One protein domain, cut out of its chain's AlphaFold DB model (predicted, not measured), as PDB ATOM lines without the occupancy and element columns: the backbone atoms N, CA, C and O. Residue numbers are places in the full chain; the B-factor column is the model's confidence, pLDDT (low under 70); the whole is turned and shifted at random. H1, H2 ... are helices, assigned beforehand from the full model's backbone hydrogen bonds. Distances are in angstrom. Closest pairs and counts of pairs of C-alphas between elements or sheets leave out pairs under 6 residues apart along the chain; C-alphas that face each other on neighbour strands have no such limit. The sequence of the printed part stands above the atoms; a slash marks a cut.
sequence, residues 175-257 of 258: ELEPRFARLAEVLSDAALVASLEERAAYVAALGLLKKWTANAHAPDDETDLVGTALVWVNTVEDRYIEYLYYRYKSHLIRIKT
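AT A GLANCE: This is residues 175 to 257 of the 258 residues of the protein "Putative c6 zinc finger domain-containing protein" of Botryosphaeria parva (strain UCR-NP2) (UniProt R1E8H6). Three helices fold back and forth side by side, with the longest, H2, between H1 and H3, and a fourth, H4, crosses H2 near its first residues and sticks out as an arm with residues 245 to 257. H1 packs on one side of H2 as one helical hairpin, and H3 folds back along the last residues of H2 as another. The printed part has 83 residues with four named helices, in the order H1, H2, H3, H4, and no named strand; its class is all helix. It is loose, with a radius of gyration of the C-alphas of 15.0 A, and spans 50 by 23 by 23 A.

IN THESE COORDINATES: H2, residues 196 to 215, is 28.9 A long from first to last C-alpha; C-alpha 196 is at (119.939, 141.327, 177.985) and C-alpha 215 at (130.711, 166.323, 187.574). H1, residues 177 to 186, measures 14.4 A and begins with C-alpha 177 at (117.990, 161.368, 191.558). H3, residues 225 to 235, measures 15.6 A. H4, residues 238 to 255, measures 26.4 A and ends with C-alpha 255 at (105.619, 156.896, 161.474).

HOW THE PARTS SIT: H2 is the hub and touches the three other helices. With residues 203 to 210 alone it touches H1, closest at the C-alphas of Ala 184 and Val 203, 7.1 A apart. H1 and H2 form a helical hairpin at a shallow tilt of 12 degrees, opposite ways. With residues 208 to 215 alone H2 touches H3, closest at the C-alphas of Trp 212 and Thr 228, 6.0 A apart. H2 and H3 form a helical hairpin at a shallow tilt of 22 degrees, opposite ways. Residues 198 to 205 of H2 touch residues 239 to 243 of H4, closest at the C-alphas of Ala 201 and Tyr 240, 5.1 A apart. The lines of H2 and H4 are about perpendicular, but only just, at 72 degrees. The helix packing is only just mostly aligned, with 2 of these 3 touching pairs at a shallow tilt. H1 is apart from H3 and H4, and H3 is apart from H4. In H1, H2 and H4 every O i to N i+4 pair is within hydrogen-bond range; in H3 6 of 7 are.

THE WHOLE: The two C-alphas farthest apart, those of Asp 221 and Thr 257, are 51.4 A apart. Residues 245 to 257, of which 245 to 255 belong to H4, stand free; the body without them spans 42 by 26 by 12 A. The printed part has no cut. The links H1 to H2 and H2 to H3 are short, and the link H3 to H4 is tight. The mean pLDDT of the printed part is 74.9, and residues 190 to 193, 220 to 223 and 248 to 257 of the model are under 70.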
ATOM      1  N   GLU A 175     117.895 166.556 193.437       89.44
ATOM      2  CA  GLU A 175     116.803 166.927 192.534       89.44
ATOM      3  C   GLU A 175     116.784 166.080 191.252       89.44
ATOM      4  O   GLU A 175     115.737 165.914 190.615       89.44
ATOM      5  N   LEU A 176     117.940 165.541 190.854       88.25
ATOM      6  CA  LEU A 176     118.095 164.727 189.650       88.25
ATOM      7  C   LEU A 176     117.950 163.230 189.935       88.25
ATOM      8  O   LEU A 176     117.639 162.475 189.007       88.25
ATOM      9  N   GLU A 177     118.105 162.785 191.186       88.50
ATOM     10  CA  GLU A 177     117.990 161.368 191.558       88.50
ATOM     11  C   GLU A 177     116.682 160.708 191.088       88.50
ATOM     12  O   GLU A 177     116.770 159.650 190.451       88.50
ATOM     13  N   PRO A 178     115.485 161.311 191.264       90.56
ATOM     14  CA  PRO A 178     114.237 160.697 190.809       90.56
ATOM     15  C   PRO A 178     114.179 160.522 189.287       90.56
ATOM     16  O   PRO A 178     113.618 159.546 188.789       90.56
ATOM     17  N   ARG A 179     114.785 161.447 188.525       88.12
ATOM     18  CA  ARG A 179     114.824 161.377 187.055       88.12
ATOM     19  C   ARG A 179     115.710 160.226 186.587       88.12
ATOM     20  O   ARG A 179     115.302 159.463 185.713       88.12
ATOM     21  N   PHE A 180     116.887 160.072 187.193       89.12
ATOM     22  CA  PHE A 180     117.793 158.959 186.898       89.12
ATOM     23  C   PHE A 180     117.219 157.610 187.341       89.12
ATOM     24  O   PHE A 180     117.353 156.634 186.605       89.12
ATOM     25  N   ALA A 181     116.532 157.552 188.487       87.44
ATOM     26  CA  ALA A 181     115.826 156.353 188.933       87.44
ATOM     27  C   ALA A 181     114.736 155.949 187.931       87.44
ATOM     28  O   ALA A 181     114.694 154.801 187.490       87.44
ATOM     29  N   ARG A 182     113.926 156.911 187.471       87.06
ATOM     30  CA  ARG A 182     112.889 156.650 186.468       87.06
ATOM     31  C   ARG A 182     113.463 156.181 185.131       87.06
ATOM     32  O   ARG A 182     112.915 155.268 184.519       87.06
ATOM     33  N   LEU A 183     114.562 156.782 184.674       85.25
ATOM     34  CA  LEU A 183     115.278 156.333 183.476       85.25
ATOM     35  C   LEU A 183     115.778 154.891 183.634       85.25
ATOM     36  O   LEU A 183     115.597 154.087 182.724       85.25
ATOM     37  N   ALA A 184     116.352 154.543 184.788       85.25
ATOM     38  CA  ALA A 184     116.835 153.191 185.066       85.25
ATOM     39  C   ALA A 184     115.705 152.145 185.073       85.25
ATOM     40  O   ALA A 184     115.902 151.034 184.573       85.25
ATOM     41  N   GLU A 185     114.529 152.500 185.601       85.12
ATOM     42  CA  GLU A 185     113.327 151.658 185.555       85.12
ATOM     43  C   GLU A 185     112.888 151.393 184.114       85.12
ATOM     44  O   GLU A 185     112.750 150.239 183.716       85.12
ATOM     45  N   VAL A 186     112.725 152.453 183.313       81.94
ATOM     46  CA  VAL A 186     112.280 152.352 181.912       81.94
ATOM     47  C   VAL A 186     113.270 151.540 181.077       81.94
ATOM     48  O   VAL A 186     112.866 150.688 180.292       81.94
ATOM     49  N   LEU A 187     114.574 151.756 181.273       76.38
ATOM     50  CA  LEU A 187     115.633 151.017 180.579       76.38
ATOM     51  C   LEU A 187     115.807 149.579 181.099       76.38
ATOM     52  O   LEU A 187     116.541 148.795 180.500       76.38
ATOM     53  N   SER A 188     115.144 149.215 182.200       71.88
ATOM     54  CA  SER A 188     115.082 147.841 182.708       71.88
ATOM     55  C   SER A 188     113.799 147.107 182.314       71.88
ATOM     56  O   SER A 188     113.697 145.912 182.594       71.88
ATOM     57  N   ASP A 189     112.845 147.780 181.669       75.94
ATOM     58  CA  ASP A 189     111.583 147.185 181.242       75.94
ATOM     59  C   ASP A 189     111.788 146.264 180.026       75.94
ATOM     60  O   ASP A 189     112.165 146.694 178.932       75.94
ATOM     61  N   ALA A 190     111.501 144.974 180.214       64.00
ATOM     62  CA  ALA A 190     111.610 143.946 179.181       64.00
ATOM     63  C   ALA A 190     110.626 144.144 178.012       64.00
ATOM     64  O   ALA A 190     110.851 143.611 176.928       64.00
ATOM     65  N   ALA A 191     109.549 144.918 178.193       67.62
ATOM     66  CA  ALA A 191     108.650 145.290 177.101       67.62
ATOM     67  C   ALA A 191     109.285 146.323 176.155       67.62
ATOM     68  O   ALA A 191     108.901 146.426 174.986       67.62
ATOM     69  N   LEU A 192     110.256 147.093 176.655       65.88
ATOM     70  CA  LEU A 192     110.941 148.136 175.904       65.88
ATOM     71  C   LEU A 192     112.318 147.697 175.420       65.88
ATOM     72  O   LEU A 192     112.740 148.214 174.393       65.88
ATOM     73  N   VAL A 193     112.985 146.742 176.069       68.81
ATOM     74  CA  VAL A 193     114.350 146.297 175.738       68.81
ATOM     75  C   VAL A 193     114.349 144.854 175.228       68.81
ATOM     76  O   VAL A 193     113.885 143.944 175.907       68.81
ATOM     77  N   ALA A 194     114.863 144.640 174.017       73.06
ATOM     78  CA  ALA A 194     114.716 143.395 173.267       73.06
ATOM     79  C   ALA A 194     115.694 142.290 173.701       73.06
ATOM     80  O   ALA A 194     115.440 141.116 173.429       73.06
ATOM     81  N   SER A 195     116.810 142.633 174.355       81.81
ATOM     82  CA  SER A 195     117.800 141.653 174.819       81.81
ATOM     83  C   SER A 195     118.507 142.066 176.115       81.81
ATOM     84  O   SER A 195     118.569 143.241 176.480       81.81
ATOM     85  N   LEU A 196     119.094 141.083 176.809       82.12
ATOM     86  CA  LEU A 196     119.939 141.327 177.985       82.12
ATOM     87  C   LEU A 196     121.185 142.163 177.645       82.12
ATOM     88  O   LEU A 196     121.637 142.946 178.477       82.12
ATOM     89  N   GLU A 197     121.712 142.028 176.427       83.81
ATOM     90  CA  GLU A 197     122.858 142.804 175.941       83.81
ATOM     91  C   GLU A 197     122.494 144.272 175.682       83.81
ATOM     92  O   GLU A 197     123.239 145.164 176.089       83.81
ATOM     93  N   GLU A 198     121.321 144.537 175.087       81.38
ATOM     94  CA  GLU A 198     120.787 145.896 174.904       81.38
ATOM     95  C   GLU A 198     120.564 146.568 176.262       81.38
ATOM     96  O   GLU A 198     120.970 147.712 176.479       81.38
ATOM     97  N   ARG A 199     120.024 145.817 177.229       81.88
ATOM     98  CA  ARG A 199     119.846 146.294 178.603       81.88
ATOM     99  C   ARG A 199     121.175 146.635 179.272       81.88
ATOM    100  O   ARG A 199     121.284 147.688 179.898       81.88
ATOM    101  N   ALA A 200     122.179 145.768 179.152       84.62
ATOM    102  CA  ALA A 200     123.500 146.008 179.730       84.62
ATOM    103  C   ALA A 200     124.143 147.280 179.156       84.62
ATOM    104  O   ALA A 200     124.629 148.113 179.923       84.62
ATOM    105  N   ALA A 201     124.059 147.479 177.835       85.25
ATOM    106  CA  ALA A 201     124.568 148.678 177.171       85.25
ATOM    107  C   ALA A 201     123.858 149.959 177.654       85.25
ATOM    108  O   ALA A 201     124.511 150.975 177.900       85.25
ATOM    109  N   TYR A 202     122.532 149.920 177.849       84.06
ATOM    110  CA  TYR A 202     121.775 151.055 178.390       84.06
ATOM    111  C   TYR A 202     122.125 151.380 179.840       84.06
ATOM    112  O   TYR A 202     122.296 152.551 180.178       84.06
ATOM    113  N   VAL A 203     122.273 150.363 180.690       84.56
ATOM    114  CA  VAL A 203     122.664 150.555 182.094       84.56
ATOM    115  C   VAL A 203     124.071 151.149 182.191       84.56
ATOM    116  O   VAL A 203     124.274 152.097 182.951       84.56
ATOM    117  N   ALA A 204     125.023 150.658 181.393       86.06
ATOM    118  CA  ALA A 204     126.381 151.200 181.342       86.06
ATOM    119  C   ALA A 204     126.393 152.671 180.883       86.06
ATOM    120  O   ALA A 204     126.989 153.528 181.543       86.06
ATOM    121  N   ALA A 205     125.665 152.990 179.807       86.75
ATOM    122  CA  ALA A 205     125.537 154.356 179.299       86.75
ATOM    123  C   ALA A 205     124.887 155.308 180.319       86.75
ATOM    124  O   ALA A 205     125.353 156.440 180.489       86.75
ATOM    125  N   LEU A 206     123.851 154.848 181.032       86.56
ATOM    126  CA  LEU A 206     123.189 155.613 182.089       86.56
ATOM    127  C   LEU A 206     124.116 155.847 183.289       86.56
ATOM    128  O   LEU A 206     124.118 156.942 183.848       86.56
ATOM    129  N   GLY A 207     124.924 154.853 183.666       87.12
ATOM    130  CA  GLY A 207     125.929 154.990 184.722       87.12
ATOM    131  C   GLY A 207     126.964 156.068 184.394       87.12
ATOM    132  O   GLY A 207     127.220 156.952 185.213       87.12
ATOM    133  N   LEU A 208     127.488 156.059 183.164       86.19
ATOM    134  CA  LEU A 208     128.376 157.117 182.671       86.19
ATOM    135  C   LEU A 208     127.676 158.477 182.635       86.19
ATOM    136  O   LEU A 208     128.268 159.476 183.039       86.19
ATOM    137  N   LEU A 209     126.417 158.531 182.188       87.06
ATOM    138  CA  LEU A 209     125.653 159.780 182.142       87.06
ATOM    139  C   LEU A 209     125.465 160.355 183.545       87.06
ATOM    140  O   LEU A 209     125.658 161.550 183.746       87.06
ATOM    141  N   LYS A 210     125.143 159.503 184.524       87.00
ATOM    142  CA  LYS A 210     125.009 159.889 185.931       87.00
ATOM    143  C   LYS A 210     126.318 160.468 186.463       87.00
ATOM    144  O   LYS A 210     126.298 161.544 187.054       87.00
ATOM    145  N   LYS A 211     127.443 159.794 186.202       85.31
ATOM    146  CA  LYS A 211     128.777 160.246 186.618       85.31
ATOM    147  C   LYS A 211     129.113 161.630 186.063       85.31
ATOM    148  O   LYS A 211     129.479 162.526 186.819       85.31
ATOM    149  N   TRP A 212     128.976 161.813 184.752       82.62
ATOM    150  CA  TRP A 212     129.316 163.082 184.108       82.62
ATOM    151  C   TRP A 212     128.304 164.184 184.437       82.62
ATOM    152  O   TRP A 212     128.689 165.333 184.592       82.62
ATOM    153  N   THR A 213     127.035 163.851 184.683       84.69
ATOM    154  CA  THR A 213     126.055 164.829 185.191       84.69
ATOM    155  C   THR A 213     126.430 165.326 186.584       84.69
ATOM    156  O   THR A 213     126.323 166.520 186.835       84.69
ATOM    157  N   ALA A 214     126.894 164.448 187.475       84.19
ATOM    158  CA  ALA A 214     127.362 164.855 188.797       84.19
ATOM    159  C   ALA A 214     128.595 165.772 188.713       84.19
ATOM    160  O   ALA A 214     128.636 166.796 189.381       84.19
ATOM    161  N   ASN A 215     129.546 165.463 187.823       79.31
ATOM    162  CA  ASN A 215     130.711 166.323 187.574       79.31
ATOM    163  C   ASN A 215     130.316 167.691 186.983       79.31
ATOM    164  O   ASN A 215     130.916 168.701 187.321       79.31
ATOM    165  N   ALA A 216     129.269 167.749 186.154       77.56
ATOM    166  CA  ALA A 216     128.745 169.004 185.610       77.56
ATOM    167  C   ALA A 216     127.986 169.872 186.636       77.56
ATOM    168  O   ALA A 216     127.620 170.995 186.310       77.56
ATOM    169  N   HIS A 217     127.704 169.345 187.830       78.19
ATOM    170  CA  HIS A 217     127.086 170.076 188.943       78.19
ATOM    171  C   HIS A 217     128.031 170.142 190.153       78.19
ATOM    172  O   HIS A 217     127.574 170.303 191.287       78.19
ATOM    173  N   ALA A 218     129.335 169.966 189.928       74.19
ATOM    174  CA  ALA A 218     130.333 170.161 190.964       74.19
ATOM    175  C   ALA A 218     130.285 171.620 191.476       74.19
ATOM    176  O   ALA A 218     129.806 172.509 190.767       74.19
ATOM    177  N   PRO A 219     130.757 171.899 192.703       70.00
ATOM    178  CA  PRO A 219     130.846 173.267 193.216       70.00
ATOM    179  C   PRO A 219     131.553 174.218 192.228       70.00
ATOM    180  O   PRO A 219     132.440 173.785 191.494       70.00
ATOM    181  N   ASP A 220     131.160 175.501 192.229       58.81
ATOM    182  CA  ASP A 220     131.398 176.520 191.177       58.81
ATOM    183  C   ASP A 220     132.860 176.752 190.711       58.81
ATOM    184  O   ASP A 220     133.070 177.434 189.712       58.81
ATOM    185  N   ASP A 221     133.867 176.144 191.343       58.72
ATOM    186  CA  ASP A 221     135.278 176.215 190.921       58.72
ATOM    187  C   ASP A 221     135.745 175.004 190.079       58.72
ATOM    188  O   ASP A 221     136.855 175.010 189.542       58.72
ATOM    189  N   GLU A 222     134.909 173.968 189.925       59.72
ATOM    190  CA  GLU A 222     135.277 172.701 189.267       59.72
ATOM    191  C   GLU A 222     134.345 172.275 188.122       59.72
ATOM    192  O   GLU A 222     134.528 171.207 187.531       59.72
ATOM    193  N   THR A 223     133.367 173.092 187.738       62.88
ATOM    194  CA  THR A 223     132.427 172.712 186.676       62.88
ATOM    195  C   THR A 223     132.979 173.047 185.290       62.88
ATOM    196  O   THR A 223     132.909 174.182 184.848       62.88
ATOM    197  N   ASP A 224     133.469 172.060 184.534       70.94
ATOM    198  CA  ASP A 224     133.679 172.214 183.085       70.94
ATOM    199  C   ASP A 224     132.529 171.565 182.314       70.94
ATOM    200  O   ASP A 224     132.596 170.392 181.938       70.94
ATOM    201  N   LEU A 225     131.454 172.321 182.077       70.62
ATOM    202  CA  LEU A 225     130.261 171.815 181.394       70.62
ATOM    203  C   LEU A 225     130.561 171.322 179.970       70.62
ATOM    204  O   LEU A 225     130.057 170.273 179.561       70.62
ATOM    205  N   VAL A 226     131.374 172.065 179.211       71.06
ATOM    206  CA  VAL A 226     131.684 171.741 177.809       71.06
ATOM    207  C   VAL A 226     132.589 170.518 177.753       71.06
ATOM    208  O   VAL A 226     132.253 169.554 177.064       71.06
ATOM    209  N   GLY A 227     133.681 170.506 178.524       70.69
ATOM    210  CA  GLY A 227     134.560 169.344 178.637       70.69
ATOM    211  C   GLY A 227     133.789 168.099 179.075       70.69
ATOM    212  O   GLY A 227     133.816 167.077 178.390       70.69
ATOM    213  N   THR A 228     133.000 168.206 180.143       72.75
ATOM    214  CA  THR A 228     132.214 167.098 180.708       72.75
ATOM    215  C   THR A 228     131.198 166.519 179.721       72.75
ATOM    216  O   THR A 228     131.097 165.295 179.578       72.75
ATOM    217  N   ALA A 229     130.470 167.372 178.992       72.25
ATOM    218  CA  ALA A 229     129.506 166.928 177.987       72.25
ATOM    219  C   ALA A 229     130.185 166.157 176.841       72.25
ATOM    220  O   ALA A 229     129.676 165.125 176.392       72.25
ATOM    221  N   LEU A 230     131.358 166.618 176.394       73.00
ATOM    222  CA  LEU A 230     132.113 165.949 175.337       73.00
ATOM    223  C   LEU A 230     132.718 164.627 175.818       73.00
ATOM    224  O   LEU A 230     132.779 163.676 175.037       73.00
ATOM    225  N   VAL A 231     133.128 164.516 177.084       76.12
ATOM    226  CA  VAL A 231     133.694 163.261 177.598       76.12
ATOM    227  C   VAL A 231     132.659 162.134 177.591       76.12
ATOM    228  O   VAL A 231     132.993 161.020 177.182       76.12
ATOM    229  N   TRP A 232     131.396 162.389 177.957       79.44
ATOM    230  CA  TRP A 232     130.360 161.346 177.911       79.44
ATOM    231  C   TRP A 232     130.188 160.767 176.496       79.44
ATOM    232  O   TRP A 232     130.238 159.548 176.315       79.44
ATOM    233  N   VAL A 233     130.077 161.630 175.479       75.19
ATOM    234  CA  VAL A 233     129.907 161.216 174.070       75.19
ATOM    235  C   VAL A 233     131.086 160.369 173.581       75.19
ATOM    236  O   VAL A 233     130.905 159.456 172.776       75.19
ATOM    237  N   ASN A 234     132.288 160.648 174.090       73.25
ATOM    238  CA  ASN A 234     133.516 159.952 173.718       73.25
ATOM    239  C   ASN A 234     133.798 158.679 174.536       73.25
ATOM    240  O   ASN A 234     134.691 157.921 174.168       73.25
ATOM    241  N   THR A 235     133.070 158.436 175.632       75.31
ATOM    242  CA  THR A 235     133.314 157.300 176.545       75.31
ATOM    243  C   THR A 235     132.189 156.271 176.572       75.31
ATOM    244  O   THR A 235     132.411 155.146 177.016       75.31
ATOM    245  N   VAL A 236     130.993 156.615 176.089       79.88
ATOM    246  CA  VAL A 236     129.870 155.675 176.005       79.88
ATOM    247  C   VAL A 236     130.189 154.497 175.073       79.88
ATOM    248  O   VAL A 236     130.822 154.660 174.032       79.88
ATOM    249  N   GLU A 237     129.745 153.286 175.408       82.00
ATOM    250  CA  GLU A 237     130.042 152.081 174.618       82.00
ATOM    251  C   GLU A 237     129.483 152.151 173.182       82.00
ATOM    252  O   GLU A 237     128.420 152.727 172.946       82.00
ATOM    253  N   ASP A 238     130.173 151.546 172.204       78.81
ATOM    254  CA  ASP A 238     129.708 151.501 170.802       78.81
ATOM    255  C   ASP A 238     128.353 150.796 170.671       78.81
ATOM    256  O   ASP A 238     127.469 151.261 169.951       78.81
ATOM    257  N   ARG A 239     128.147 149.735 171.460       81.31
ATOM    258  CA  ARG A 239     126.895 148.963 171.504       81.31
ATOM    259  C   ARG A 239     125.684 149.839 171.810       81.31
ATOM    260  O   ARG A 239     124.643 149.700 171.177       81.31
ATOM    261  N   TYR A 240     125.819 150.789 172.738       82.12
ATOM    262  CA  TYR A 240     124.748 151.740 173.051       82.12
ATOM    263  C   TYR A 240     124.338 152.558 171.816       82.12
ATOM    264  O   TYR A 240     123.147 152.735 171.548       82.12
ATOM    265  N   ILE A 241     125.314 153.018 171.028       77.38
ATOM    266  CA  ILE A 241     125.076 153.804 169.811       77.38
ATOM    267  C   ILE A 241     124.444 152.952 168.708       77.38
ATOM    268  O   ILE A 241     123.558 153.429 167.993       77.38
ATOM    269  N   GLU A 242     124.851 151.690 168.581       80.94
ATOM    270  CA  GLU A 242     124.222 150.737 167.664       80.94
ATOM    271  C   GLU A 242     122.740 150.543 168.002       80.94
ATOM    272  O   GLU A 242     121.883 150.693 167.127       80.94
ATOM    273  N   TYR A 243     122.407 150.303 169.271       78.75
ATOM    274  CA  TYR A 243     121.014 150.151 169.696       78.75
ATOM    275  C   TYR A 243     120.200 151.440 169.537       78.75
ATOM    276  O   TYR A 243     119.062 151.391 169.061       78.75
ATOM    277  N   LEU A 244     120.783 152.607 169.840       74.06
ATOM    278  CA  LEU A 244     120.160 153.908 169.573       74.06
ATOM    279  C   LEU A 244     119.792 154.055 168.086       74.06
ATOM    280  O   LEU A 244     118.687 154.489 167.745       74.06
ATOM    281  N   TYR A 245     120.686 153.627 167.193       70.56
ATOM    282  CA  TYR A 245     120.467 153.647 165.749       70.56
ATOM    283  C   TYR A 245     119.351 152.697 165.300       70.56
ATOM    284  O   TYR A 245     118.497 153.085 164.492       70.56
ATOM    285  N   TYR A 246     119.330 151.467 165.823       72.06
ATOM    286  CA  TYR A 246     118.275 150.499 165.521       72.06
ATOM    287  C   TYR A 246     116.899 151.036 165.928       72.06
ATOM    288  O   TYR A 246     115.983 151.041 165.105       72.06
ATOM    289  N   ARG A 247     116.771 151.588 167.140       70.31
ATOM    290  CA  ARG A 247     115.509 152.150 167.652       70.31
ATOM    291  C   ARG A 247     115.033 153.364 166.860       70.31
ATOM    292  O   ARG A 247     113.852 153.438 166.520       70.31
ATOM    293  N   TYR A 248     115.936 154.281 166.510       62.00
ATOM    294  CA  TYR A 248     115.607 155.450 165.687       62.00
ATOM    295  C   TYR A 248     115.012 155.039 164.327       62.00
ATOM    296  O   TYR A 248     113.986 155.574 163.899       62.00
ATOM    297  N   LYS A 249     115.588 154.017 163.675       58.78
ATOM    298  CA  LYS A 249     115.018 153.441 162.444       58.78
ATOM    299  C   LYS A 249     113.640 152.819 162.670       58.78
ATOM    300  O   LYS A 249     112.738 153.066 161.873       58.78
ATOM    301  N   SER A 250     113.464 152.035 163.732       59.44
ATOM    302  CA  SER A 250     112.185 151.387 164.048       59.44
ATOM    303  C   SER A 250     111.055 152.401 164.264       59.44
ATOM    304  O   SER A 250     109.938 152.181 163.794       59.44
ATOM    305  N   HIS A 251     111.341 153.529 164.921       56.25
ATOM    306  CA  HIS A 251     110.372 154.609 165.120       56.25
ATOM    307  C   HIS A 251     110.024 155.342 163.817       56.25
ATOM    308  O   HIS A 251     108.845 155.576 163.554       56.25
ATOM    309  N   LEU A 252     111.005 155.633 162.956       45.88
ATOM    310  CA  LEU A 252     110.753 156.249 161.645       45.88
ATOM    311  C   LEU A 252     109.928 155.358 160.706       45.88
ATOM    312  O   LEU A 252     109.101 155.866 159.952       45.88
ATOM    313  N   ILE A 253     110.129 154.038 160.746       44.31
ATOM    314  CA  ILE A 253     109.333 153.086 159.955       44.31
ATOM    315  C   ILE A 253     107.876 153.082 160.440       44.31
ATOM    316  O   ILE A 253     106.962 153.126 159.621       44.31
ATOM    317  N   ARG A 254     107.644 153.116 161.759       41.12
ATOM    318  CA  ARG A 254     106.286 153.188 162.325       41.12
ATOM    319  C   ARG A 254     105.545 154.471 161.943       41.12
ATOM    320  O   ARG A 254     104.356 154.393 161.673       41.12
ATOM    321  N   ILE A 255     106.232 155.611 161.864       39.00
ATOM    322  CA  ILE A 255     105.619 156.896 161.474       39.00
ATOM    323  C   ILE A 255     105.256 156.932 159.980       39.00
ATOM    324  O   ILE A 255     104.281 157.569 159.613       39.00
ATOM    325  N   LYS A 256     105.999 156.233 159.110       36.53
ATOM    326  CA  LYS A 256     105.715 156.183 157.660       36.53
ATOM    327  C   LYS A 256     104.634 155.175 157.249       36.53
ATOM    328  O   LYS A 256     104.299 155.114 156.071       36.53
ATOM    329  N   THR A 257     104.151 154.357 158.181       41.06
ATOM    330  CA  THR A 257     103.160 153.292 157.918       41.06
ATOM    331  C   THR A 257     101.776 153.638 158.496       41.06
ATOM    332  O   THR A 257     100.895 152.784 158.538       41.06
TER     333      THR A 257